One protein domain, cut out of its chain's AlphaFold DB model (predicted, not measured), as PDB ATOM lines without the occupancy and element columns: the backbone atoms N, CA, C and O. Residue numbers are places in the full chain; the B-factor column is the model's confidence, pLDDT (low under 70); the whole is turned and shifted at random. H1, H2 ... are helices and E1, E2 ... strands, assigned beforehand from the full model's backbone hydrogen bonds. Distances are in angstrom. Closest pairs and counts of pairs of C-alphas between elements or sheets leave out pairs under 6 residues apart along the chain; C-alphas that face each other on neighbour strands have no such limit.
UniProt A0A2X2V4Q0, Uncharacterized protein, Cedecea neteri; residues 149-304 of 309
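What this domain is: This is residues 149 to 304 of the 309 residues of an uncharacterized protein of Cedecea neteri (UniProt A0A2X2V4Q0). Two strongly twisted sheets lie partly face to face with crossed strands, a larger one of E2 to E7 and a smaller one of E1, E8, E9 and E10. The short helices H2, H3 and H4 gather on the larger sheet, away from the smaller one; residues 286 to 292 stick out as a loop. The printed part has 156 residues, with five named helices and ten named strands in the order E1 E2 E3 E4 H1 H2 E5 H3 H4 E6 H5 E7 E8 E9 E10, class mixed. The sheets, both mixed, run E2 E3 E4 E5 E6 E7 and E1 E8 E9 E10. The whole is compact, with a radius of gyration of the C-alphas of 15.3 A and spans of 44 by 36 by 30 A.

Where its parts are: E1, residues 151 to 156, begins at C-alpha 151 (-23.692, -20.429, 13.777) and is 16.2 A long. E2 is residues 161 to 164, E3 172 to 176, and E4 180 to 186, 16.8 A. H1, residues 194 to 197, and H2, 205 to 210, precede E5, 214 to 218. H3, 228 to 232, and H4, 234 to 239, lead to E6, 240 to 246, 17.3 A. H5, 252 to 255, precedes E7, 263 to 266. E8, 268 to 273, is 16.5 A, E9, 276 to 282, is 20.2 A, and E10, 297 to 303, is 19.2 A, ending at C-alpha 303 (-8.852, -30.516, 24.386).

How they stand to each other: E2 E3 E4 form a meander, each strand the antiparallel neighbour of the one before; N 163 and O 174 are 2.9 A apart, N 175 and O 182 2.9 A. E4 to E7 are parallel neighbours in three strand-helix-strand units with right-handed crossovers: E4, H1 H2, E5; E5, H3 H4, E6; E6, H5, E7. N 183 and O 216 are 2.8 A apart. H2, H3, H4 and H5 only graze this sheet; H1 is not on it. H2 and H4 only just touch, with 3 pairs of C-alphas within 8 A, the closest those of Ile 206 and Leu 236, 6.7 A. In H2, H3 and H4 every O i to N i+4 pair is within hydrogen-bond range; H1 and H5 are too short for one. E7 runs on into E8 at 97 degrees. E8 E9 E10 form a second meander, with N 271 and O 278 2.8 A apart and N 279 and O 300 2.9 A. E1 is parallel to E8, with N 154 and O 270 2.9 A apart. The sheets make a sandwich, two sheets face to face, with strands at 42 degrees.

The domain as a whole: The C-alphas farthest apart, of Val 211 and Asn 288, are 45.7 A apart. The printed part has no cut. The link E9 to E10, 14 residues, is long. Residues 201 to 203 and 283 to 304 have pLDDT under 70.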
ATOM      1  N   GLN A 149     -28.801 -21.746   9.550       90.88
ATOM      2  CA  GLN A 149     -28.341 -21.111  10.773       90.88
ATOM      3  C   GLN A 149     -26.840 -20.861  10.658       90.88
ATOM      4  O   GLN A 149     -26.042 -21.790  10.600       90.88
ATOM      5  N   ASN A 150     -26.437 -19.587  10.618       88.25
ATOM      6  CA  ASN A 150     -25.036 -19.206  10.400       88.25
ATOM      7  C   ASN A 150     -24.077 -19.899  11.380       88.25
ATOM      8  O   ASN A 150     -23.009 -20.366  10.974       88.25
ATOM      9  N   LYS A 151     -24.483 -19.952  12.652       91.62
ATOM     10  CA  LYS A 151     -23.692 -20.429  13.777       91.62
ATOM     11  C   LYS A 151     -24.541 -21.317  14.684       91.62
ATOM     12  O   LYS A 151     -25.611 -20.894  15.123       91.62
ATOM     13  N   ILE A 152     -24.036 -22.508  14.971       92.62
ATOM     14  CA  ILE A 152     -24.547 -23.402  16.010       92.62
ATOM     15  C   ILE A 152     -23.626 -23.262  17.219       92.62
ATOM     16  O   ILE A 152     -22.420 -23.462  17.085       92.62
ATOM     17  N   ASP A 153     -24.175 -22.909  18.378       91.31
ATOM     18  CA  ASP A 153     -23.469 -22.946  19.659       91.31
ATOM     19  C   ASP A 153     -24.154 -23.981  20.550       91.31
ATOM     20  O   ASP A 153     -25.377 -23.951  20.703       91.31
ATOM     21  N   ARG A 154     -23.373 -24.897  21.116       88.56
ATOM     22  CA  ARG A 154     -23.862 -25.962  21.992       88.56
ATOM     23  C   ARG A 154     -22.931 -26.121  23.186       88.56
ATOM     24  O   ARG A 154     -21.713 -26.122  23.022       88.56
ATOM     25  N   ASP A 155     -23.507 -26.312  24.364       89.19
ATOM     26  CA  ASP A 155     -22.771 -26.634  25.585       89.19
ATOM     27  C   ASP A 155     -23.113 -28.071  26.003       89.19
ATOM     28  O   ASP A 155     -24.263 -28.380  26.301       89.19
ATOM     29  N   MET A 156     -22.115 -28.952  26.024       87.38
ATOM     30  CA  MET A 156     -22.229 -30.329  26.507       87.38
ATOM     31  C   MET A 156     -21.478 -30.451  27.834       87.38
ATOM     32  O   MET A 156     -20.255 -30.603  27.877       87.38
ATOM     33  N   ASN A 157     -22.216 -30.360  28.940       84.00
ATOM     34  CA  ASN A 157     -21.649 -30.441  30.287       84.00
ATOM     35  C   ASN A 157     -21.172 -31.868  30.591       84.00
ATOM     36  O   ASN A 157     -21.930 -32.814  30.417       84.00
ATOM     37  N   GLY A 158     -19.944 -32.030  31.078       81.81
ATOM     38  CA  GLY A 158     -19.388 -33.329  31.463       81.81
ATOM     39  C   GLY A 158     -18.048 -33.644  30.802       81.81
ATOM     40  O   GLY A 158     -17.483 -32.837  30.059       81.81
ATOM     41  N   ALA A 159     -17.518 -34.824  31.128       82.19
ATOM     42  CA  ALA A 159     -16.310 -35.347  30.503       82.19
ATOM     43  C   ALA A 159     -16.592 -35.746  29.051       82.19
ATOM     44  O   ALA A 159     -17.634 -36.324  28.758       82.19
ATOM     45  N   LEU A 160     -15.649 -35.441  28.165       85.81
ATOM     46  CA  LEU A 160     -15.741 -35.774  26.752       85.81
ATOM     47  C   LEU A 160     -15.213 -37.180  26.467       85.81
ATOM     48  O   LEU A 160     -14.072 -37.489  26.816       85.81
ATOM     49  N   TYR A 161     -16.002 -37.965  25.745       88.81
ATOM     50  CA  TYR A 161     -15.613 -39.246  25.169       88.81
ATOM     51  C   TYR A 161     -15.632 -39.151  23.643       88.81
ATOM     52  O   TYR A 161     -16.491 -38.480  23.065       88.81
ATOM     53  N   LEU A 162     -14.661 -39.804  23.005       90.62
ATOM     54  CA  LEU A 162     -14.558 -39.925  21.555       90.62
ATOM     55  C   LEU A 162     -14.476 -41.408  21.197       90.62
ATOM     56  O   LEU A 162     -13.468 -42.055  21.483       90.62
ATOM     57  N   ASN A 163     -15.506 -41.903  20.519       92.00
ATOM     58  CA  ASN A 163     -15.572 -43.271  20.022       92.00
ATOM     59  C   ASN A 163     -15.423 -43.236  18.500       92.00
ATOM     60  O   ASN A 163     -16.102 -42.468  17.821       92.00
ATOM     61  N   SER A 164     -14.544 -44.066  17.947       90.31
ATOM     62  CA  SER A 164     -14.377 -44.226  16.498       90.31
ATOM     63  C   SER A 164     -14.869 -45.599  16.066       90.31
ATOM     64  O   SER A 164     -14.510 -46.596  16.695       90.31
ATOM     65  N   TYR A 165     -15.621 -45.669  14.969       89.06
ATOM     66  CA  TYR A 165     -16.202 -46.921  14.487       89.06
ATOM     67  C   TYR A 165     -15.583 -47.340  13.157       89.06
ATOM     68  O   TYR A 165     -15.394 -46.529  12.252       89.06
ATOM     69  N   SER A 166     -15.306 -48.636  13.021       84.06
ATOM     70  CA  SER A 166     -14.852 -49.203  11.753       84.06
ATOM     71  C   SER A 166     -16.041 -49.392  10.816       84.06
ATOM     72  O   SER A 166     -16.897 -50.245  11.050       84.06
ATOM     73  N   VAL A 167     -16.094 -48.583   9.756       82.44
ATOM     74  CA  VAL A 167     -17.177 -48.584   8.755       82.44
ATOM     75  C   VAL A 167     -16.667 -48.833   7.323       82.44
ATOM     76  O   VAL A 167     -17.334 -48.532   6.330       82.44
ATOM     77  N   GLY A 168     -15.463 -49.401   7.203       83.25
ATOM     78  CA  GLY A 168     -14.770 -49.596   5.931       83.25
ATOM     79  C   GLY A 168     -14.219 -48.281   5.379       83.25
ATOM     80  O   GLY A 168     -13.556 -47.548   6.100       83.25
ATOM     81  N   GLN A 169     -14.480 -47.983   4.105       77.62
ATOM     82  CA  GLN A 169     -14.023 -46.765   3.416       77.62
ATOM     83  C   GLN A 169     -14.778 -45.482   3.823       77.62
ATOM     84  O   GLN A 169     -14.480 -44.421   3.283       77.62
ATOM     85  N   GLY A 170     -15.752 -45.569   4.734       79.94
ATOM     86  CA  GLY A 170     -16.461 -44.408   5.279       79.94
ATOM     87  C   GLY A 170     -15.807 -43.837   6.541       79.94
ATOM     88  O   GLY A 170     -14.841 -44.383   7.069       79.94
ATOM     89  N   MET A 171     -16.393 -42.760   7.062       86.50
ATOM     90  CA  MET A 171     -16.039 -42.183   8.362       86.50
ATOM     91  C   MET A 171     -17.243 -42.211   9.297       86.50
ATOM     92  O   MET A 171     -18.373 -41.973   8.874       86.50
ATOM     93  N   CYS A 172     -17.000 -42.538  10.562       91.81
ATOM     94  CA  CYS A 172     -18.017 -42.526  11.603       91.81
ATOM     95  C   CYS A 172     -17.326 -42.409  12.961       91.81
ATOM     96  O   CYS A 172     -16.500 -43.248  13.338       91.81
ATOM     97  N   SER A 173     -17.619 -41.349  13.700       93.50
ATOM     98  CA  SER A 173     -17.111 -41.161  15.060       93.50
ATOM     99  C   SER A 173     -18.151 -40.457  15.912       93.50
ATOM    100  O   SER A 173     -18.870 -39.596  15.423       93.50
ATOM    101  N   LEU A 174     -18.241 -40.804  17.188       94.25
ATOM    102  CA  LEU A 174     -19.179 -40.215  18.133       94.25
ATOM    103  C   LEU A 174     -18.412 -39.441  19.194       94.25
ATOM    104  O   LEU A 174     -17.538 -39.984  19.867       94.25
ATOM    105  N   ILE A 175     -18.790 -38.183  19.368       92.44
ATOM    106  CA  ILE A 175     -18.378 -37.355  20.492       92.44
ATOM    107  C   ILE A 175     -19.545 -37.298  21.467       92.44
ATOM    108  O   ILE A 175     -20.638 -36.908  21.065       92.44
ATOM    109  N   HIS A 176     -19.352 -37.656  22.734       93.00
ATOM    110  CA  HIS A 176     -20.442 -37.633  23.714       93.00
ATOM    111  C   HIS A 176     -19.970 -37.309  25.132       93.00
ATOM    112  O   HIS A 176     -18.789 -37.426  25.453       93.00
ATOM    113  N   ASN A 177     -20.910 -36.908  25.991       91.81
ATOM    114  CA  ASN A 177     -20.688 -36.717  27.434       91.81
ATOM    115  C   ASN A 177     -21.365 -37.798  28.301       91.81
ATOM    116  O   ASN A 177     -21.362 -37.699  29.525       91.81
ATOM    117  N   GLY A 178     -21.968 -38.810  27.665       92.44
ATOM    118  CA  GLY A 178     -22.728 -39.880  28.326       92.44
ATOM    119  C   GLY A 178     -24.231 -39.605  28.457       92.44
ATOM    120  O   GLY A 178     -24.970 -40.504  28.835       92.44
ATOM    121  N   THR A 179     -24.692 -38.403  28.109       93.00
ATOM    122  CA  THR A 179     -26.123 -38.051  28.040       93.00
ATOM    123  C   THR A 179     -26.504 -37.619  26.633       93.00
ATOM    124  O   THR A 179     -27.498 -38.067  26.081       93.00
ATOM    125  N   GLU A 180     -25.676 -36.789  26.018       94.69
ATOM    126  CA  GLU A 180     -25.867 -36.280  24.676       94.69
ATOM    127  C   GLU A 180     -24.656 -36.599  23.800       94.69
ATOM    128  O   GLU A 180     -23.538 -36.773  24.297       94.69
ATOM    129  N   GLY A 181     -24.871 -36.625  22.486       94.31
ATOM    130  CA  GLY A 181     -23.823 -36.890  21.512       94.31
ATOM    131  C   GLY A 181     -23.908 -36.057  20.242       94.31
ATOM    132  O   GLY A 181     -24.945 -35.479  19.892       94.31
ATOM    133  N   VAL A 182     -22.776 -36.031  19.546       94.69
ATOM    134  CA  VAL A 182     -22.626 -35.556  18.177       94.69
ATOM    135  C   VAL A 182     -21.892 -36.603  17.360       94.69
ATOM    136  O   VAL A 182     -20.728 -36.913  17.617       94.69
ATOM    137  N   LEU A 183     -22.585 -37.133  16.362       95.31
ATOM    138  CA  LEU A 183     -22.040 -38.066  15.395       95.31
ATOM    139  C   LEU A 183     -21.347 -37.288  14.265       95.31
ATOM    140  O   LEU A 183     -21.949 -36.422  13.635       95.31
ATOM    141  N   LEU A 184     -20.072 -37.563  14.029       94.25
ATOM    142  CA  LEU A 184     -19.268 -36.995  12.952       94.25
ATOM    143  C   LEU A 184     -19.216 -37.990  11.798       94.25
ATOM    144  O   LEU A 184     -18.541 -39.019  11.903       94.25
ATOM    145  N   ASP A 185     -19.922 -37.657  10.718       93.12
ATOM    146  CA  ASP A 185     -20.230 -38.556   9.608       93.12
ATOM    147  C   ASP A 185     -20.878 -39.887  10.056       93.12
ATOM    148  O   ASP A 185     -20.883 -40.294  11.215       93.12
ATOM    149  N   CYS A 186     -21.516 -40.570   9.119       91.06
ATOM    150  CA  CYS A 186     -22.067 -41.902   9.320       91.06
ATOM    151  C   CYS A 186     -21.974 -42.700   8.021       91.06
ATOM    152  O   CYS A 186     -22.954 -43.143   7.410       91.06
ATOM    153  N   GLY A 187     -20.739 -42.766   7.549       89.69
ATOM    154  CA  GLY A 187     -20.363 -43.336   6.282       89.69
ATOM    155  C   GLY A 187     -20.298 -44.851   6.276       89.69
ATOM    156  O   GLY A 187     -20.215 -45.489   7.319       89.69
ATOM    157  N   ALA A 188     -20.284 -45.419   5.074       87.81
ATOM    158  CA  ALA A 188     -19.922 -46.812   4.854       87.81
ATOM    159  C   ALA A 188     -19.360 -47.009   3.447       87.81
ATOM    160  O   ALA A 188     -19.763 -46.339   2.492       87.81
ATOM    161  N   GLY A 189     -18.461 -47.976   3.314       82.62
ATOM    162  CA  GLY A 189     -17.896 -48.393   2.038       82.62
ATOM    163  C   GLY A 189     -17.040 -49.642   2.212       82.62
ATOM    164  O   GLY A 189     -17.011 -50.226   3.295       82.62
ATOM    165  N   LYS A 190     -16.311 -50.048   1.164       82.12
ATOM    166  CA  LYS A 190     -15.517 -51.289   1.186       82.12
ATOM    167  C   LYS A 190     -14.675 -51.412   2.467       82.12
ATOM    168  O   LYS A 190     -14.068 -50.430   2.873       82.12
ATOM    169  N   PRO A 191     -14.593 -52.598   3.087       81.94
ATOM    170  CA  PRO A 191     -15.187 -53.869   2.663       81.94
ATOM    171  C   PRO A 191     -16.656 -54.054   3.091       81.94
ATOM    172  O   PRO A 191     -17.220 -55.124   2.877       81.94
ATOM    173  N   ILE A 192     -17.287 -53.048   3.700       85.94
ATOM    174  CA  ILE A 192     -18.641 -53.159   4.244       85.94
ATOM    175  C   ILE A 192     -19.665 -52.811   3.163       85.94
ATOM    176  O   ILE A 192     -19.656 -51.721   2.595       85.94
ATOM    177  N   LEU A 193     -20.567 -53.755   2.906       86.94
ATOM    178  CA  LEU A 193     -21.706 -53.607   2.003       86.94
ATOM    179  C   LEU A 193     -23.006 -53.763   2.790       86.94
ATOM    180  O   LEU A 193     -23.026 -54.404   3.845       86.94
ATOM    181  N   LYS A 194     -24.101 -53.215   2.255       86.62
ATOM    182  CA  LYS A 194     -25.398 -53.160   2.942       86.62
ATOM    183  C   LYS A 194     -25.872 -54.509   3.514       86.62
ATOM    184  O   LYS A 194     -26.240 -54.523   4.688       86.62
ATOM    185  N   PRO A 195     -25.819 -55.642   2.782       85.94
ATOM    186  CA  PRO A 195     -26.247 -56.938   3.322       85.94
ATOM    187  C   PRO A 195     -25.421 -57.413   4.524       85.94
ATOM    188  O   PRO A 195     -25.926 -58.136   5.377       85.94
ATOM    189  N   ASN A 196     -24.159 -56.987   4.607       82.81
ATOM    190  CA  ASN A 196     -23.216 -57.448   5.622       82.81
ATOM    191  C   ASN A 196     -23.174 -56.532   6.850       82.81
ATOM    192  O   ASN A 196     -22.706 -56.959   7.900       82.81
ATOM    193  N   TYR A 197     -23.675 -55.296   6.743       83.06
ATOM    194  CA  TYR A 197     -23.610 -54.295   7.811       83.06
ATOM    195  C   TYR A 197     -24.233 -54.782   9.130       83.06
ATOM    196  O   TYR A 197     -23.612 -54.655  10.183       83.06
ATOM    197  N   LYS A 198     -25.418 -55.405   9.086       74.81
ATOM    198  CA  LYS A 198     -26.100 -55.900  10.298       74.81
ATOM    199  C   LYS A 198     -25.376 -57.068  10.980       74.81
ATOM    200  O   LYS A 198     -25.613 -57.322  12.154       74.81
ATOM    201  N   ASN A 199     -24.489 -57.754  10.260       73.62
ATOM    202  CA  ASN A 199     -23.742 -58.909  10.759       73.62
ATOM    203  C   ASN A 199     -22.376 -58.520  11.346       73.62
ATOM    204  O   ASN A 199     -21.601 -59.393  11.739       73.62
ATOM    205  N   LEU A 200     -22.057 -57.224  11.404       71.38
ATOM    206  CA  LEU A 200     -20.832 -56.728  12.022       71.38
ATOM    207  C   LEU A 200     -20.948 -56.833  13.546       71.38
ATOM    208  O   LEU A 200     -21.376 -55.899  14.221       71.38
ATOM    209  N   SER A 201     -20.524 -57.974  14.090       57.31
ATOM    210  CA  SER A 201     -20.510 -58.269  15.532       57.31
ATOM    211  C   SER A 201     -19.716 -57.259  16.371       57.31
ATOM    212  O   SER A 201     -19.914 -57.169  17.579       57.31
ATOM    213  N   THR A 202     -18.832 -56.484  15.742       60.28
ATOM    214  CA  THR A 202     -17.952 -55.505  16.391       60.28
ATOM    215  C   THR A 202     -18.494 -54.075  16.401       60.28
ATOM    216  O   THR A 202     -17.837 -53.200  16.961       60.28
ATOM    217  N   ASN A 203     -19.639 -53.783  15.770       69.69
ATOM    218  CA  ASN A 203     -20.118 -52.404  15.682       69.69
ATOM    219  C   ASN A 203     -20.932 -52.001  16.924       69.69
ATOM    220  O   ASN A 203     -22.114 -52.322  17.039       69.69
ATOM    221  N   GLN A 204     -20.298 -51.275  17.849       85.38
ATOM    222  CA  GLN A 204     -20.940 -50.760  19.066       85.38
ATOM    223  C   GLN A 204     -21.752 -49.478  18.843       85.38
ATOM    224  O   GLN A 204     -22.474 -49.081  19.752       85.38
ATOM    225  N   LEU A 205     -21.725 -48.886  17.637       90.12
ATOM    226  CA  LEU A 205     -22.379 -47.608  17.325       90.12
ATOM    227  C   LEU A 205     -23.817 -47.540  17.839       90.12
ATOM    228  O   LEU A 205     -24.166 -46.633  18.580       90.12
ATOM    229  N   ILE A 206     -24.653 -48.517  17.491       89.12
ATOM    230  CA  ILE A 206     -26.066 -48.507  17.894       89.12
ATOM    231  C   ILE A 206     -26.222 -48.585  19.416       89.12
ATOM    232  O   ILE A 206     -27.112 -47.948  19.973       89.12
ATOM    233  N   ASN A 207     -25.378 -49.357  20.099       89.88
ATOM    234  CA  ASN A 207     -25.449 -49.490  21.554       89.88
ATOM    235  C   ASN A 207     -25.001 -48.199  22.247       89.88
ATOM    236  O   ASN A 207     -25.680 -47.745  23.166       89.88
ATOM    237  N   ASP A 208     -23.934 -47.578  21.749       93.44
ATOM    238  CA  ASP A 208     -23.418 -46.304  22.253       93.44
ATOM    239  C   ASP A 208     -24.405 -45.154  22.013       93.44
ATOM    240  O   ASP A 208     -24.518 -44.251  22.836       93.44
ATOM    241  N   LEU A 209     -25.171 -45.194  20.919       94.19
ATOM    242  CA  LEU A 209     -26.217 -44.206  20.647       94.19
ATOM    243  C   LEU A 209     -27.471 -44.414  21.506       94.19
ATOM    244  O   LEU A 209     -28.070 -43.436  21.942       94.19
ATOM    245  N   LYS A 210     -27.863 -45.664  21.791       93.06
ATOM    246  CA  LYS A 210     -29.076 -45.990  22.572       93.06
ATOM    247  C   LYS A 210     -29.071 -45.446  23.997       93.06
ATOM    248  O   LYS A 210     -30.143 -45.257  24.565       93.06
ATOM    249  N   VAL A 211     -27.894 -45.250  24.589       93.56
ATOM    250  CA  VAL A 211     -27.773 -44.719  25.957       93.56
ATOM    251  C   VAL A 211     -27.856 -43.192  26.012       93.56
ATOM    252  O   VAL A 211     -27.939 -42.629  27.100       93.56
ATOM    253  N   LEU A 212     -27.832 -42.518  24.859       95.38
ATOM    254  CA  LEU A 212     -27.885 -41.064  24.765       95.38
ATOM    255  C   LEU A 212     -29.329 -40.597  24.561       95.38
ATOM    256  O   LEU A 212     -30.076 -41.154  23.762       95.38
ATOM    257  N   SER A 213     -29.716 -39.528  25.255       94.00
ATOM    258  CA  SER A 213     -31.044 -38.920  25.136       94.00
ATOM    259  C   SER A 213     -31.191 -38.030  23.901       94.00
ATOM    260  O   SER A 213     -32.309 -37.761  23.475       94.00
ATOM    261  N   GLN A 214     -30.078 -37.539  23.352       94.44
ATOM    262  CA  GLN A 214     -30.050 -36.635  22.203       94.44
ATOM    263  C   GLN A 214     -28.786 -36.876  21.379       94.44
ATOM    264  O   GLN A 214     -27.672 -36.783  21.904       94.44
ATOM    265  N   VAL A 215     -28.947 -37.096  20.075       96.62
ATOM    266  CA  VAL A 215     -27.827 -37.250  19.141       96.62
ATOM    267  C   VAL A 215     -28.045 -36.327  17.954       96.62
ATOM    268  O   VAL A 215     -28.976 -36.508  17.179       96.62
ATOM    269  N   ASP A 216     -27.161 -35.350  17.784       96.00
ATOM    270  CA  ASP A 216     -27.085 -34.606  16.526       96.00
ATOM    271  C   ASP A 216     -25.983 -35.194  15.648       96.00
ATOM    272  O   ASP A 216     -25.127 -35.947  16.109       96.00
ATOM    273  N   MET A 217     -25.975 -34.831  14.376       95.50
ATOM    274  CA  MET A 217     -24.979 -35.282  13.420       95.50
ATOM    275  C   MET A 217     -24.365 -34.099  12.689       95.50
ATOM    276  O   MET A 217     -25.059 -33.145  12.347       95.50
ATOM    277  N   ILE A 218     -23.067 -34.167  12.420       94.81
ATOM    278  CA  ILE A 218     -22.354 -33.252  11.532       94.81
ATOM    279  C   ILE A 218     -21.894 -34.067  10.332       94.81
ATOM    280  O   ILE A 218     -21.113 -35.003  10.486       94.81
ATOM    281  N   LEU A 219     -22.359 -33.683   9.145       92.44
ATOM    282  CA  LEU A 219     -21.825 -34.188   7.889       92.44
ATOM    283  C   LEU A 219     -20.709 -33.284   7.399       92.44
ATOM    284  O   LEU A 219     -20.912 -32.084   7.185       92.44
ATOM    285  N   SER A 220     -19.535 -33.870   7.188       87.94
ATOM    286  CA  SER A 220     -18.399 -33.146   6.630       87.94
ATOM    287  C   SER A 220     -18.663 -32.757   5.176       87.94
ATOM    288  O   SER A 220     -18.365 -31.629   4.788       87.94
ATOM    289  N   HIS A 221     -19.298 -33.627   4.389       84.62
ATOM    290  CA  HIS A 221     -19.856 -33.319   3.072       84.62
ATOM    291  C   HIS A 221     -20.988 -34.286   2.694       84.62
ATOM    292  O   HIS A 221     -21.350 -35.166   3.468       84.62
ATOM    293  N   LEU A 222     -21.581 -34.091   1.510       86.94
ATOM    294  CA  LEU A 222     -22.817 -34.771   1.102       86.94
ATOM    295  C   LEU A 222     -22.621 -36.003   0.216       86.94
ATOM    296  O   LEU A 222     -23.610 -36.658  -0.107       86.94
ATOM    297  N   ASP A 223     -21.379 -36.352  -0.136       85.50
ATOM    298  CA  ASP A 223     -21.115 -37.641  -0.775       85.50
ATOM    299  C   ASP A 223     -21.713 -38.781   0.055       85.50
ATOM    300  O   ASP A 223     -21.621 -38.829   1.285       85.50
ATOM    301  N   SER A 224     -22.342 -39.712  -0.645       86.19
ATOM    302  CA  SER A 224     -23.129 -40.769  -0.028       86.19
ATOM    303  C   SER A 224     -22.334 -41.700   0.873       86.19
ATOM    304  O   SER A 224     -22.922 -42.264   1.789       86.19
ATOM    305  N   ASP A 225     -21.023 -41.852   0.686       85.19
ATOM    306  CA  ASP A 225     -20.151 -42.629   1.571       85.19
ATOM    307  C   ASP A 225     -19.926 -41.981   2.944       85.19
ATOM    308  O   ASP A 225     -19.293 -42.616   3.782       85.19
ATOM    309  N   HIS A 226     -20.496 -40.800   3.214       89.12
ATOM    310  CA  HIS A 226     -20.472 -40.116   4.518       89.12
ATOM    311  C   HIS A 226     -21.791 -40.181   5.286       89.12
ATOM    312  O   HIS A 226     -21.817 -39.901   6.479       89.12
ATOM    313  N   HIS A 227     -22.894 -40.561   4.648       91.38
ATOM    314  CA  HIS A 227     -24.200 -40.707   5.311       91.38
ATOM    315  C   HIS A 227     -24.866 -42.049   5.024       91.38
ATOM    316  O   HIS A 227     -26.019 -42.272   5.392       91.38
ATOM    317  N   ARG A 228     -24.139 -42.960   4.374       89.19
ATOM    318  CA  ARG A 228     -24.676 -44.212   3.851       89.19
ATOM    319  C   ARG A 228     -25.387 -45.050   4.903       89.19
ATOM    320  O   ARG A 228     -26.436 -45.615   4.598       89.19
ATOM    321  N   LEU A 229     -24.872 -45.100   6.131       90.69
ATOM    322  CA  LEU A 229     -25.492 -45.889   7.194       90.69
ATOM    323  C   LEU A 229     -26.882 -45.372   7.565       90.69
ATOM    324  O   LEU A 229     -27.757 -46.189   7.835       90.69
ATOM    325  N   LEU A 230     -27.140 -44.063   7.460       91.12
ATOM    326  CA  LEU A 230     -28.486 -43.508   7.651       91.12
ATOM    327  C   LEU A 230     -29.489 -44.071   6.636       91.12
ATOM    328  O   LEU A 230     -30.670 -44.211   6.939       91.12
ATOM    329  N   SER A 231     -29.026 -44.390   5.422       88.81
ATOM    330  CA  SER A 231     -29.863 -44.999   4.380       88.81
ATOM    331  C   SER A 231     -30.028 -46.519   4.541       88.81
ATOM    332  O   SER A 231     -30.896 -47.156   3.939       88.81
ATOM    333  N   TRP A 232     -29.147 -47.145   5.319       88.19
ATOM    334  CA  TRP A 232     -29.142 -48.590   5.531       88.19
ATOM    335  C   TRP A 232     -29.885 -48.983   6.807       88.19
ATOM    336  O   TRP A 232     -30.502 -50.046   6.850       88.19
ATOM    337  N   ASP A 233     -29.872 -48.121   7.820       88.25
ATOM    338  CA  ASP A 233     -30.362 -48.405   9.162       88.25
ATOM    339  C   ASP A 233     -31.352 -47.323   9.619       88.25
ATOM    340  O   ASP A 233     -30.980 -46.198   9.958       88.25
ATOM    341  N   SER A 234     -32.644 -47.664   9.606       87.81
ATOM    342  CA  SER A 234     -33.707 -46.744  10.014       87.81
ATOM    343  C   SER A 234     -33.732 -46.495  11.520       87.81
ATOM    344  O   SER A 234     -34.169 -45.420  11.928       87.81
ATOM    345  N   ASP A 235     -33.233 -47.427  12.342       88.06
ATOM    346  CA  ASP A 235     -33.123 -47.215  13.789       88.06
ATOM    347  C   ASP A 235     -32.065 -46.147  14.067       88.06
ATOM    348  O   ASP A 235     -32.335 -45.173  14.770       88.06
ATOM    349  N   LEU A 236     -30.895 -46.279  13.434       91.00
ATOM    350  CA  LEU A 236     -29.841 -45.266  13.465       91.00
ATOM    351  C   LEU A 236     -30.361 -43.905  12.993       91.00
ATOM    352  O   LEU A 236     -30.189 -42.906  13.687       91.00
ATOM    353  N   PHE A 237     -31.029 -43.854  11.835       92.12
ATOM    354  CA  PHE A 237     -31.613 -42.611  11.328       92.12
ATOM    355  C   PHE A 237     -32.645 -42.014  12.295       92.12
ATOM    356  O   PHE A 237     -32.717 -40.790  12.442       92.12
ATOM    357  N   GLY A 238     -33.433 -42.857  12.964       91.88
ATOM    358  CA  GLY A 238     -34.405 -42.466  13.982       91.88
ATOM    359  C   GLY A 238     -33.772 -41.783  15.193       91.88
ATOM    360  O   GLY A 238     -34.337 -40.808  15.683       91.88
ATOM    361  N   MET A 239     -32.587 -42.233  15.616       93.62
ATOM    362  CA  MET A 239     -31.854 -41.685  16.768       93.62
ATOM    363  C   MET A 239     -31.268 -40.288  16.519       93.62
ATOM    364  O   MET A 239     -31.029 -39.553  17.473       93.62
ATOM    365  N   ILE A 240     -31.040 -39.903  15.259       95.69
ATOM    366  CA  ILE A 240     -30.474 -38.589  14.925       95.69
ATOM    367  C   ILE A 240     -31.556 -37.510  14.975       95.69
ATOM    368  O   ILE A 240     -32.537 -37.580  14.238       95.69
ATOM    369  N   SER A 241     -31.371 -36.470  15.778       95.56
ATOM    370  CA  SER A 241     -32.315 -35.356  15.907       95.56
ATOM    371  C   SER A 241     -32.103 -34.299  14.823       95.56
ATOM    372  O   SER A 241     -33.032 -33.990  14.075       95.56
ATOM    373  N   ASN A 242     -30.877 -33.782  14.692       96.25
ATOM    374  CA  ASN A 242     -30.504 -32.796  13.676       96.25
ATOM    375  C   ASN A 242     -29.312 -33.269  12.839       96.25
ATOM    376  O   ASN A 242     -28.434 -33.969  13.334       96.25
ATOM    377  N   ILE A 243     -29.261 -32.838  11.577       95.88
ATOM    378  CA  ILE A 243     -28.149 -33.086  10.654       95.88
ATOM    379  C   ILE A 243     -27.583 -31.740  10.203       95.88
ATOM    380  O   ILE A 243     -28.173 -31.037   9.379       95.88
ATOM    381  N   TYR A 244     -26.430 -31.373  10.743       94.94
ATOM    382  CA  TYR A 244     -25.705 -30.175  10.359       94.94
ATOM    383  C   TYR A 244     -24.878 -30.428   9.105       94.94
ATOM    384  O   TYR A 244     -24.100 -31.381   9.044       94.94
ATOM    385  N   ILE A 245     -25.029 -29.552   8.115       92.38
ATOM    386  CA  ILE A 245     -24.332 -29.647   6.827       92.38
ATOM    387  C   ILE A 245     -23.664 -28.315   6.465       92.38
ATOM    388  O   ILE A 245     -24.078 -27.267   6.983       92.38
ATOM    389  N   PRO A 246     -22.688 -28.307   5.538       88.25
ATOM    390  CA  PRO A 246     -22.098 -27.067   5.052       88.25
ATOM    391  C   PRO A 246     -23.148 -26.189   4.366       88.25
ATOM    392  O   PRO A 246     -23.918 -26.651   3.522       88.25
ATOM    393  N   SER A 247     -23.172 -24.900   4.701       86.81
ATOM    394  CA  SER A 247     -24.010 -23.910   4.024       86.81
ATOM    395  C   SER A 247     -23.713 -23.820   2.523       86.81
ATOM    396  O   SER A 247     -22.589 -24.055   2.083       86.81
ATOM    397  N   ASN A 248     -24.719 -23.424   1.737       82.25
ATOM    398  CA  ASN A 248     -24.665 -23.311   0.270       82.25
ATOM    399  C   ASN A 248     -24.353 -24.628  -0.465       82.25
ATOM    400  O   ASN A 248     -23.848 -24.600  -1.586       82.25
ATOM    401  N   THR A 249     -24.665 -25.767   0.147       82.00
ATOM    402  CA  THR A 249     -24.653 -27.071  -0.521       82.00
ATOM    403  C   THR A 249     -26.018 -27.364  -1.129       82.00
ATOM    404  O   THR A 249     -27.040 -26.883  -0.641       82.00
ATOM    405  N   ASN A 250     -26.039 -28.120  -2.221       85.12
ATOM    406  CA  ASN A 250     -27.258 -28.552  -2.887       85.12
ATOM    407  C   ASN A 250     -27.070 -30.011  -3.303       85.12
ATOM    408  O   ASN A 250     -26.147 -30.310  -4.054       85.12
ATOM    409  N   ASP A 251     -27.916 -30.898  -2.788       88.62
ATOM    410  CA  ASP A 251     -27.879 -32.333  -3.067       88.62
ATOM    411  C   ASP A 251     -29.294 -32.918  -2.949       88.62
ATOM    412  O   ASP A 251     -30.143 -32.372  -2.234       88.62
ATOM    413  N   LEU A 252     -29.560 -34.036  -3.624       89.88
ATOM    414  CA  LEU A 252     -30.820 -34.770  -3.480       89.88
ATOM    415  C   LEU A 252     -31.029 -35.297  -2.054       89.88
ATOM    416  O   LEU A 252     -32.173 -35.360  -1.606       89.88
ATOM    417  N   PHE A 253     -29.958 -35.581  -1.309       89.44
ATOM    418  CA  PHE A 253     -30.002 -35.865   0.126       89.44
ATOM    419  C   PHE A 253     -30.772 -34.796   0.910       89.44
ATOM    420  O   PHE A 253     -31.451 -35.122   1.874       89.44
ATOM    421  N   LEU A 254     -30.726 -33.528   0.490       91.56
ATOM    422  CA  LEU A 254     -31.404 -32.413   1.168       91.56
ATOM    423  C   LEU A 254     -32.903 -32.332   0.880       91.56
ATOM    424  O   LEU A 254     -33.621 -31.526   1.480       91.56
ATOM    425  N   LYS A 255     -33.349 -33.130  -0.086       93.31
ATOM    426  CA  LYS A 255     -34.676 -33.085  -0.688       93.31
ATOM    427  C   LYS A 255     -35.440 -34.377  -0.446       93.31
ATOM    428  O   LYS A 255     -36.536 -34.523  -0.979       93.31
ATOM    429  N   ASP A 256     -34.896 -35.292   0.352       94.69
ATOM    430  CA  ASP A 256     -35.646 -36.449   0.813       94.69
ATOM    431  C   ASP A 256     -36.647 -36.047   1.904       94.69
ATOM    432  O   ASP A 256     -36.331 -35.265   2.803       94.69
ATOM    433  N   LYS A 257     -37.870 -36.578   1.830       94.00
ATOM    434  CA  LYS A 257     -38.964 -36.277   2.767       94.00
ATOM    435  C   LYS A 257     -38.588 -36.445   4.239       94.00
ATOM    436  O   LYS A 257     -39.120 -35.700   5.066       94.00
ATOM    437  N   LEU A 258     -37.717 -37.398   4.565       93.19
ATOM    438  CA  LEU A 258     -37.323 -37.686   5.941       93.19
ATOM    439  C   LEU A 258     -36.123 -36.846   6.380       93.19
ATOM    440  O   LEU A 258     -36.145 -36.254   7.459       93.19
ATOM    441  N   THR A 259     -35.078 -36.759   5.558       93.25
ATOM    442  CA  THR A 259     -33.857 -36.020   5.921       93.25
ATOM    443  C   THR A 259     -34.091 -34.512   5.924       93.25
ATOM    444  O   THR A 259     -33.591 -33.825   6.815       93.25
ATOM    445  N   HIS A 260     -34.901 -33.986   4.993       92.44
ATOM    446  CA  HIS A 260     -35.164 -32.552   4.833       92.44
ATOM    447  C   HIS A 260     -35.600 -31.886   6.145       92.44
ATOM    448  O   HIS A 260     -35.217 -30.754   6.440       92.44
ATOM    449  N   GLN A 261     -36.350 -32.615   6.974       92.00
ATOM    450  CA  GLN A 261     -36.882 -32.131   8.248       92.00
ATOM    451  C   GLN A 261     -35.845 -32.071   9.374       92.00
ATOM    452  O   GLN A 261     -36.070 -31.384  10.371       92.00
ATOM    453  N   LYS A 262     -34.717 -32.771   9.236       95.19
ATOM    454  CA  LYS A 262     -33.630 -32.823  10.228       95.19
ATOM    455  C   LYS A 262     -32.462 -31.915   9.859       95.19
ATOM    456  O   LYS A 262     -31.656 -31.568  10.716       95.19
ATOM    457  N   ILE A 263     -32.368 -31.501   8.599       95.19
ATOM    458  CA  ILE A 263     -31.200 -30.776   8.106       95.19
ATOM    459  C   ILE A 263     -31.205 -29.310   8.560       95.19
ATOM    460  O   ILE A 263     -32.236 -28.621   8.531       95.19
ATOM    461  N   ILE A 264     -30.017 -28.841   8.950       94.88
ATOM    462  CA  ILE A 264     -29.696 -27.443   9.235       94.88
ATOM    463  C   ILE A 264     -28.360 -27.105   8.554       94.88
ATOM    464  O   ILE A 264     -27.300 -27.624   8.904       94.88
ATOM    465  N   ALA A 265     -28.403 -26.215   7.569       92.50
ATOM    466  CA  ALA A 265     -27.226 -25.696   6.889       92.50
ATOM    467  C   ALA A 265     -26.535 -24.638   7.756       92.50
ATOM    468  O   ALA A 265     -27.179 -23.697   8.225       92.50
ATOM    469  N   CYS A 266     -25.224 -24.768   7.949       91.12
ATOM    470  CA  CYS A 266     -24.457 -23.862   8.798       91.12
ATOM    471  C   CYS A 266     -23.038 -23.611   8.279       91.12
ATOM    472  O   CYS A 266     -22.519 -24.326   7.420       91.12
ATOM    473  N   SER A 267     -22.412 -22.543   8.775       88.25
ATOM    474  CA  SER A 267     -21.026 -22.193   8.418       88.25
ATOM    475  C   SER A 267     -20.044 -22.424   9.565       88.25
ATOM    476  O   SER A 267     -18.836 -22.504   9.334       88.25
ATOM    477  N   LEU A 268     -20.560 -22.499  10.792       88.31
ATOM    478  CA  LEU A 268     -19.792 -22.628  12.018       88.31
ATOM    479  C   LEU A 268     -20.589 -23.427  13.046       88.31
ATOM    480  O   LEU A 268     -21.746 -23.108  13.320       88.31
ATOM    481  N   ILE A 269     -19.938 -24.405  13.661       90.88
ATOM    482  CA  ILE A 269     -20.458 -25.149  14.806       90.88
ATOM    483  C   ILE A 269     -19.445 -25.013  15.932       90.88
ATOM    484  O   ILE A 269     -18.258 -25.244  15.716       90.88
ATOM    485  N   LYS A 270     -19.894 -24.632  17.122       90.62
ATOM    486  CA  LYS A 270     -19.084 -24.593  18.335       90.62
ATOM    487  C   LYS A 270     -19.745 -25.460  19.384       90.62
ATOM    488  O   LYS A 270     -20.895 -25.224  19.740       90.62
ATOM    489  N   ILE A 271     -19.008 -26.442  19.873       87.81
ATOM    490  CA  ILE A 271     -19.444 -27.308  20.960       87.81
ATOM    491  C   ILE A 271     -18.461 -27.144  22.098       87.81
ATOM    492  O   ILE A 271     -17.272 -27.405  21.935       87.81
ATOM    493  N   LYS A 272     -18.939 -26.673  23.238       87.38
ATOM    494  CA  LYS A 272     -18.134 -26.523  24.441       87.38
ATOM    495  C   LYS A 272     -18.324 -27.737  25.335       87.38
ATOM    496  O   LYS A 272     -19.437 -28.228  25.498       87.38
ATOM    497  N   PHE A 273     -17.236 -28.164  25.954       83.94
ATOM    498  CA  PHE A 273     -17.206 -29.224  26.953       83.94
ATOM    499  C   PHE A 273     -16.615 -28.679  28.252       83.94
ATOM    500  O   PHE A 273     -15.945 -27.640  28.257       83.94
ATOM    501  N   THR A 274     -16.785 -29.398  29.362       80.19
ATOM    502  CA  THR A 274     -16.171 -29.003  30.644       80.19
ATOM    503  C   THR A 274     -14.640 -28.910  30.544       80.19
ATOM    504  O   THR A 274     -14.015 -28.097  31.227       80.19
ATOM    505  N   ASN A 275     -14.025 -29.713  29.674       75.12
ATOM    506  CA  ASN A 275     -12.578 -29.841  29.497       75.12
ATOM    507  C   ASN A 275     -12.078 -29.474  28.084       75.12
ATOM    508  O   ASN A 275     -10.966 -29.851  27.716       75.12
ATOM    509  N   GLY A 276     -12.849 -28.747  27.271       76.19
ATOM    510  CA  GLY A 276     -12.413 -28.405  25.915       76.19
ATOM    511  C   GLY A 276     -13.491 -27.772  25.050       76.19
ATOM    512  O   GLY A 276     -14.542 -27.358  25.535       76.19
ATOM    513  N   PHE A 277     -13.223 -27.702  23.752       82.94
ATOM    514  CA  PHE A 277     -14.199 -27.292  22.751       82.94
ATOM    515  C   PHE A 277     -13.921 -27.972  21.407       82.94
ATOM    516  O   PHE A 277     -12.780 -28.276  21.059       82.94
ATOM    517  N   MET A 278     -14.968 -28.176  20.621       83.69
ATOM    518  CA  MET A 278     -14.891 -28.516  19.209       83.69
ATOM    519  C   MET A 278     -15.416 -27.333  18.410       83.69
ATOM    520  O   MET A 278     -16.528 -26.864  18.644       83.69
ATOM    521  N   ASN A 279     -14.637 -26.880  17.438       84.12
ATOM    522  CA  ASN A 279     -15.097 -25.924  16.447       84.12
ATOM    523  C   ASN A 279     -15.094 -26.595  15.083       84.12
ATOM    524  O   ASN A 279     -14.081 -27.142  14.667       84.12
ATOM    525  N   SER A 280     -16.200 -26.518  14.367       80.81
ATOM    526  CA  SER A 280     -16.302 -26.993  12.998       80.81
ATOM    527  C   SER A 280     -16.513 -25.812  12.071       80.81
ATOM    528  O   SER A 280     -17.433 -25.019  12.286       80.81
ATOM    529  N   TYR A 281     -15.654 -25.675  11.065       81.19
ATOM    530  CA  TYR A 281     -15.688 -24.551  10.134       81.19
ATOM    531  C   TYR A 281     -15.952 -25.046   8.726       81.19
ATOM    532  O   TYR A 281     -15.386 -26.047   8.284       81.19
ATOM    533  N   ARG A 282     -16.772 -24.298   7.992       76.56
ATOM    534  CA  ARG A 282     -16.892 -24.509   6.557       76.56
ATOM    535  C   ARG A 282     -15.583 -24.135   5.860       76.56
ATOM    536  O   ARG A 282     -15.129 -22.992   5.957       76.56
ATOM    537  N   THR A 283     -15.020 -25.068   5.103       69.81
ATOM    538  CA  THR A 283     -13.849 -24.815   4.267       69.81
ATOM    539  C   THR A 283     -14.225 -23.976   3.046       69.81
ATOM    540  O   THR A 283     -15.315 -24.083   2.472       69.81
ATOM    541  N   ARG A 284     -13.305 -23.096   2.644       66.06
ATOM    542  CA  ARG A 284     -13.366 -22.339   1.389       66.06
ATOM    543  C   ARG A 284     -12.060 -22.575   0.631       66.06
ATOM    544  O   ARG A 284     -11.175 -21.724   0.714       66.06
ATOM    545  N   PRO A 285     -11.897 -23.736  -0.034       62.31
ATOM    546  CA  PRO A 285     -10.697 -23.989  -0.821       62.31
ATOM    547  C   PRO A 285     -10.531 -22.885  -1.872       62.31
ATOM    548  O   PRO A 285     -11.513 -22.425  -2.465       62.31
ATOM    549  N   ALA A 286      -9.296 -22.416  -2.058       56.12
ATOM    550  CA  ALA A 286      -8.999 -21.357  -3.012       56.12
ATOM    551  C   ALA A 286      -9.341 -21.818  -4.440       56.12
ATOM    552  O   ALA A 286      -9.169 -22.984  -4.787       56.12
ATOM    553  N   SER A 287      -9.825 -20.910  -5.292       55.69
ATOM    554  CA  SER A 287     -10.288 -21.239  -6.654       55.69
ATOM    555  C   SER A 287      -9.215 -21.881  -7.550       55.69
ATOM    556  O   SER A 287      -9.556 -22.517  -8.552       55.69
ATOM    557  N   ASN A 288      -7.947 -21.722  -7.169       52.75
ATOM    558  CA  ASN A 288      -6.727 -22.183  -7.821       52.75
ATOM    559  C   ASN A 288      -6.043 -23.379  -7.124       52.75
ATOM    560  O   ASN A 288      -4.962 -23.771  -7.563       52.75
ATOM    561  N   SER A 289      -6.621 -23.968  -6.070       48.41
ATOM    562  CA  SER A 289      -6.044 -25.175  -5.466       48.41
ATOM    563  C   SER A 289      -6.321 -26.417  -6.329       48.41
ATOM    564  O   SER A 289      -7.358 -26.527  -6.984       48.41
ATOM    565  N   GLN A 290      -5.374 -27.364  -6.338       44.34
ATOM    566  CA  GLN A 290      -5.568 -28.694  -6.938       44.34
ATOM    567  C   GLN A 290      -6.428 -29.621  -6.058       44.34
ATOM    568  O   GLN A 290      -6.765 -30.732  -6.461       44.34
ATOM    569  N   GLU A 291      -6.792 -29.174  -4.854       47.28
ATOM    570  CA  GLU A 291      -7.699 -29.894  -3.966       47.28
ATOM    571  C   GLU A 291      -9.111 -29.907  -4.569       47.28
ATOM    572  O   GLU A 291      -9.550 -28.938  -5.196       47.28
ATOM    573  N   LYS A 292      -9.851 -31.014  -4.398       45.19
ATOM    574  CA  LYS A 292     -11.245 -31.109  -4.864       45.19
ATOM    575  C   LYS A 292     -12.020 -29.884  -4.357       45.19
ATOM    576  O   LYS A 292     -12.073 -29.658  -3.152       45.19
ATOM    577  N   LYS A 293     -12.647 -29.128  -5.268       45.72
ATOM    578  CA  LYS A 293     -13.407 -27.876  -5.028       45.72
ATOM    579  C   LYS A 293     -14.703 -28.075  -4.220       45.72
ATOM    580  O   LYS A 293     -15.737 -27.482  -4.528       45.72
ATOM    581  N   ARG A 294     -14.696 -28.960  -3.229       52.53
ATOM    582  CA  ARG A 294     -15.863 -29.311  -2.429       52.53
ATOM    583  C   ARG A 294     -15.913 -28.430  -1.196       52.53
ATOM    584  O   ARG A 294     -14.907 -28.173  -0.543       52.53
ATOM    585  N   GLN A 295     -17.108 -27.932  -0.914       55.34
ATOM    586  CA  GLN A 295     -17.380 -27.206   0.314       55.34
ATOM    587  C   GLN A 295     -17.628 -28.250   1.396       55.34
ATOM    588  O   GLN A 295     -18.616 -28.977   1.320       55.34
ATOM    589  N   CYS A 296     -16.728 -28.327   2.370       54.66
ATOM    590  CA  CYS A 296     -16.829 -29.269   3.476       54.66
ATOM    591  C   CYS A 296     -17.012 -28.511   4.794       54.66
ATOM    592  O   CYS A 296     -16.704 -27.323   4.888       54.66
ATOM    593  N   ILE A 297     -17.490 -29.195   5.825       52.25
ATOM    594  CA  ILE A 297     -17.358 -28.792   7.222       52.25
ATOM    595  C   ILE A 297     -16.208 -29.614   7.804       52.25
ATOM    596  O   ILE A 297     -16.259 -30.841   7.814       52.25
ATOM    597  N   SER A 298     -15.167 -28.934   8.277       55.62
ATOM    598  CA  SER A 298     -14.004 -29.569   8.898       55.62
ATOM    599  C   SER A 298     -14.049 -29.370  10.414       55.62
ATOM    600  O   SER A 298     -13.902 -28.230  10.876       55.62
ATOM    601  N   PRO A 299     -14.256 -30.447  11.199       51.56
ATOM    602  CA  PRO A 299     -14.218 -30.377  12.652       51.56
ATOM    603  C   PRO A 299     -12.774 -30.282  13.154       51.56
ATOM    604  O   PRO A 299     -11.917 -31.096  12.821       51.56
ATOM    605  N   HIS A 300     -12.519 -29.295  14.004       54.66
ATOM    606  CA  HIS A 300     -11.295 -29.124  14.775       54.66
ATOM    607  C   HIS A 300     -11.618 -29.293  16.260       54.66
ATOM    608  O   HIS A 300     -12.343 -28.491  16.855       54.66
ATOM    609  N   ILE A 301     -11.066 -30.337  16.872       57.44
ATOM    610  CA  ILE A 301     -11.253 -30.639  18.294       57.44
ATOM    611  C   ILE A 301     -10.042 -30.110  19.063       57.44
ATOM    612  O   ILE A 301      -8.902 -30.421  18.727       57.44
ATOM    613  N   SER A 302     -10.280 -29.298  20.090       55.06
ATOM    614  CA  SER A 302      -9.251 -28.780  20.995       55.06
ATOM    615  C   SER A 302      -9.570 -29.200  22.427       55.06
ATOM    616  O   SER A 302     -10.562 -28.770  23.018       55.06
ATOM    617  N   VAL A 303      -8.715 -30.045  23.001       52.78
ATOM    618  CA  VAL A 303      -8.852 -30.516  24.386       52.78
ATOM    619  C   VAL A 303      -7.962 -29.658  25.281       52.78
ATOM    620  O   VAL A 303      -6.759 -29.539  25.043       52.78
ATOM    621  N   LEU A 304      -8.539 -29.062  26.326       46.59
ATOM    622  CA  LEU A 304      -7.776 -28.344  27.344       46.59
ATOM    623  C   LEU A 304      -7.151 -29.371  28.288       46.59
ATOM    624  O   LEU A 304      -7.763 -29.804  29.267       46.59
TER     625      LEU A 304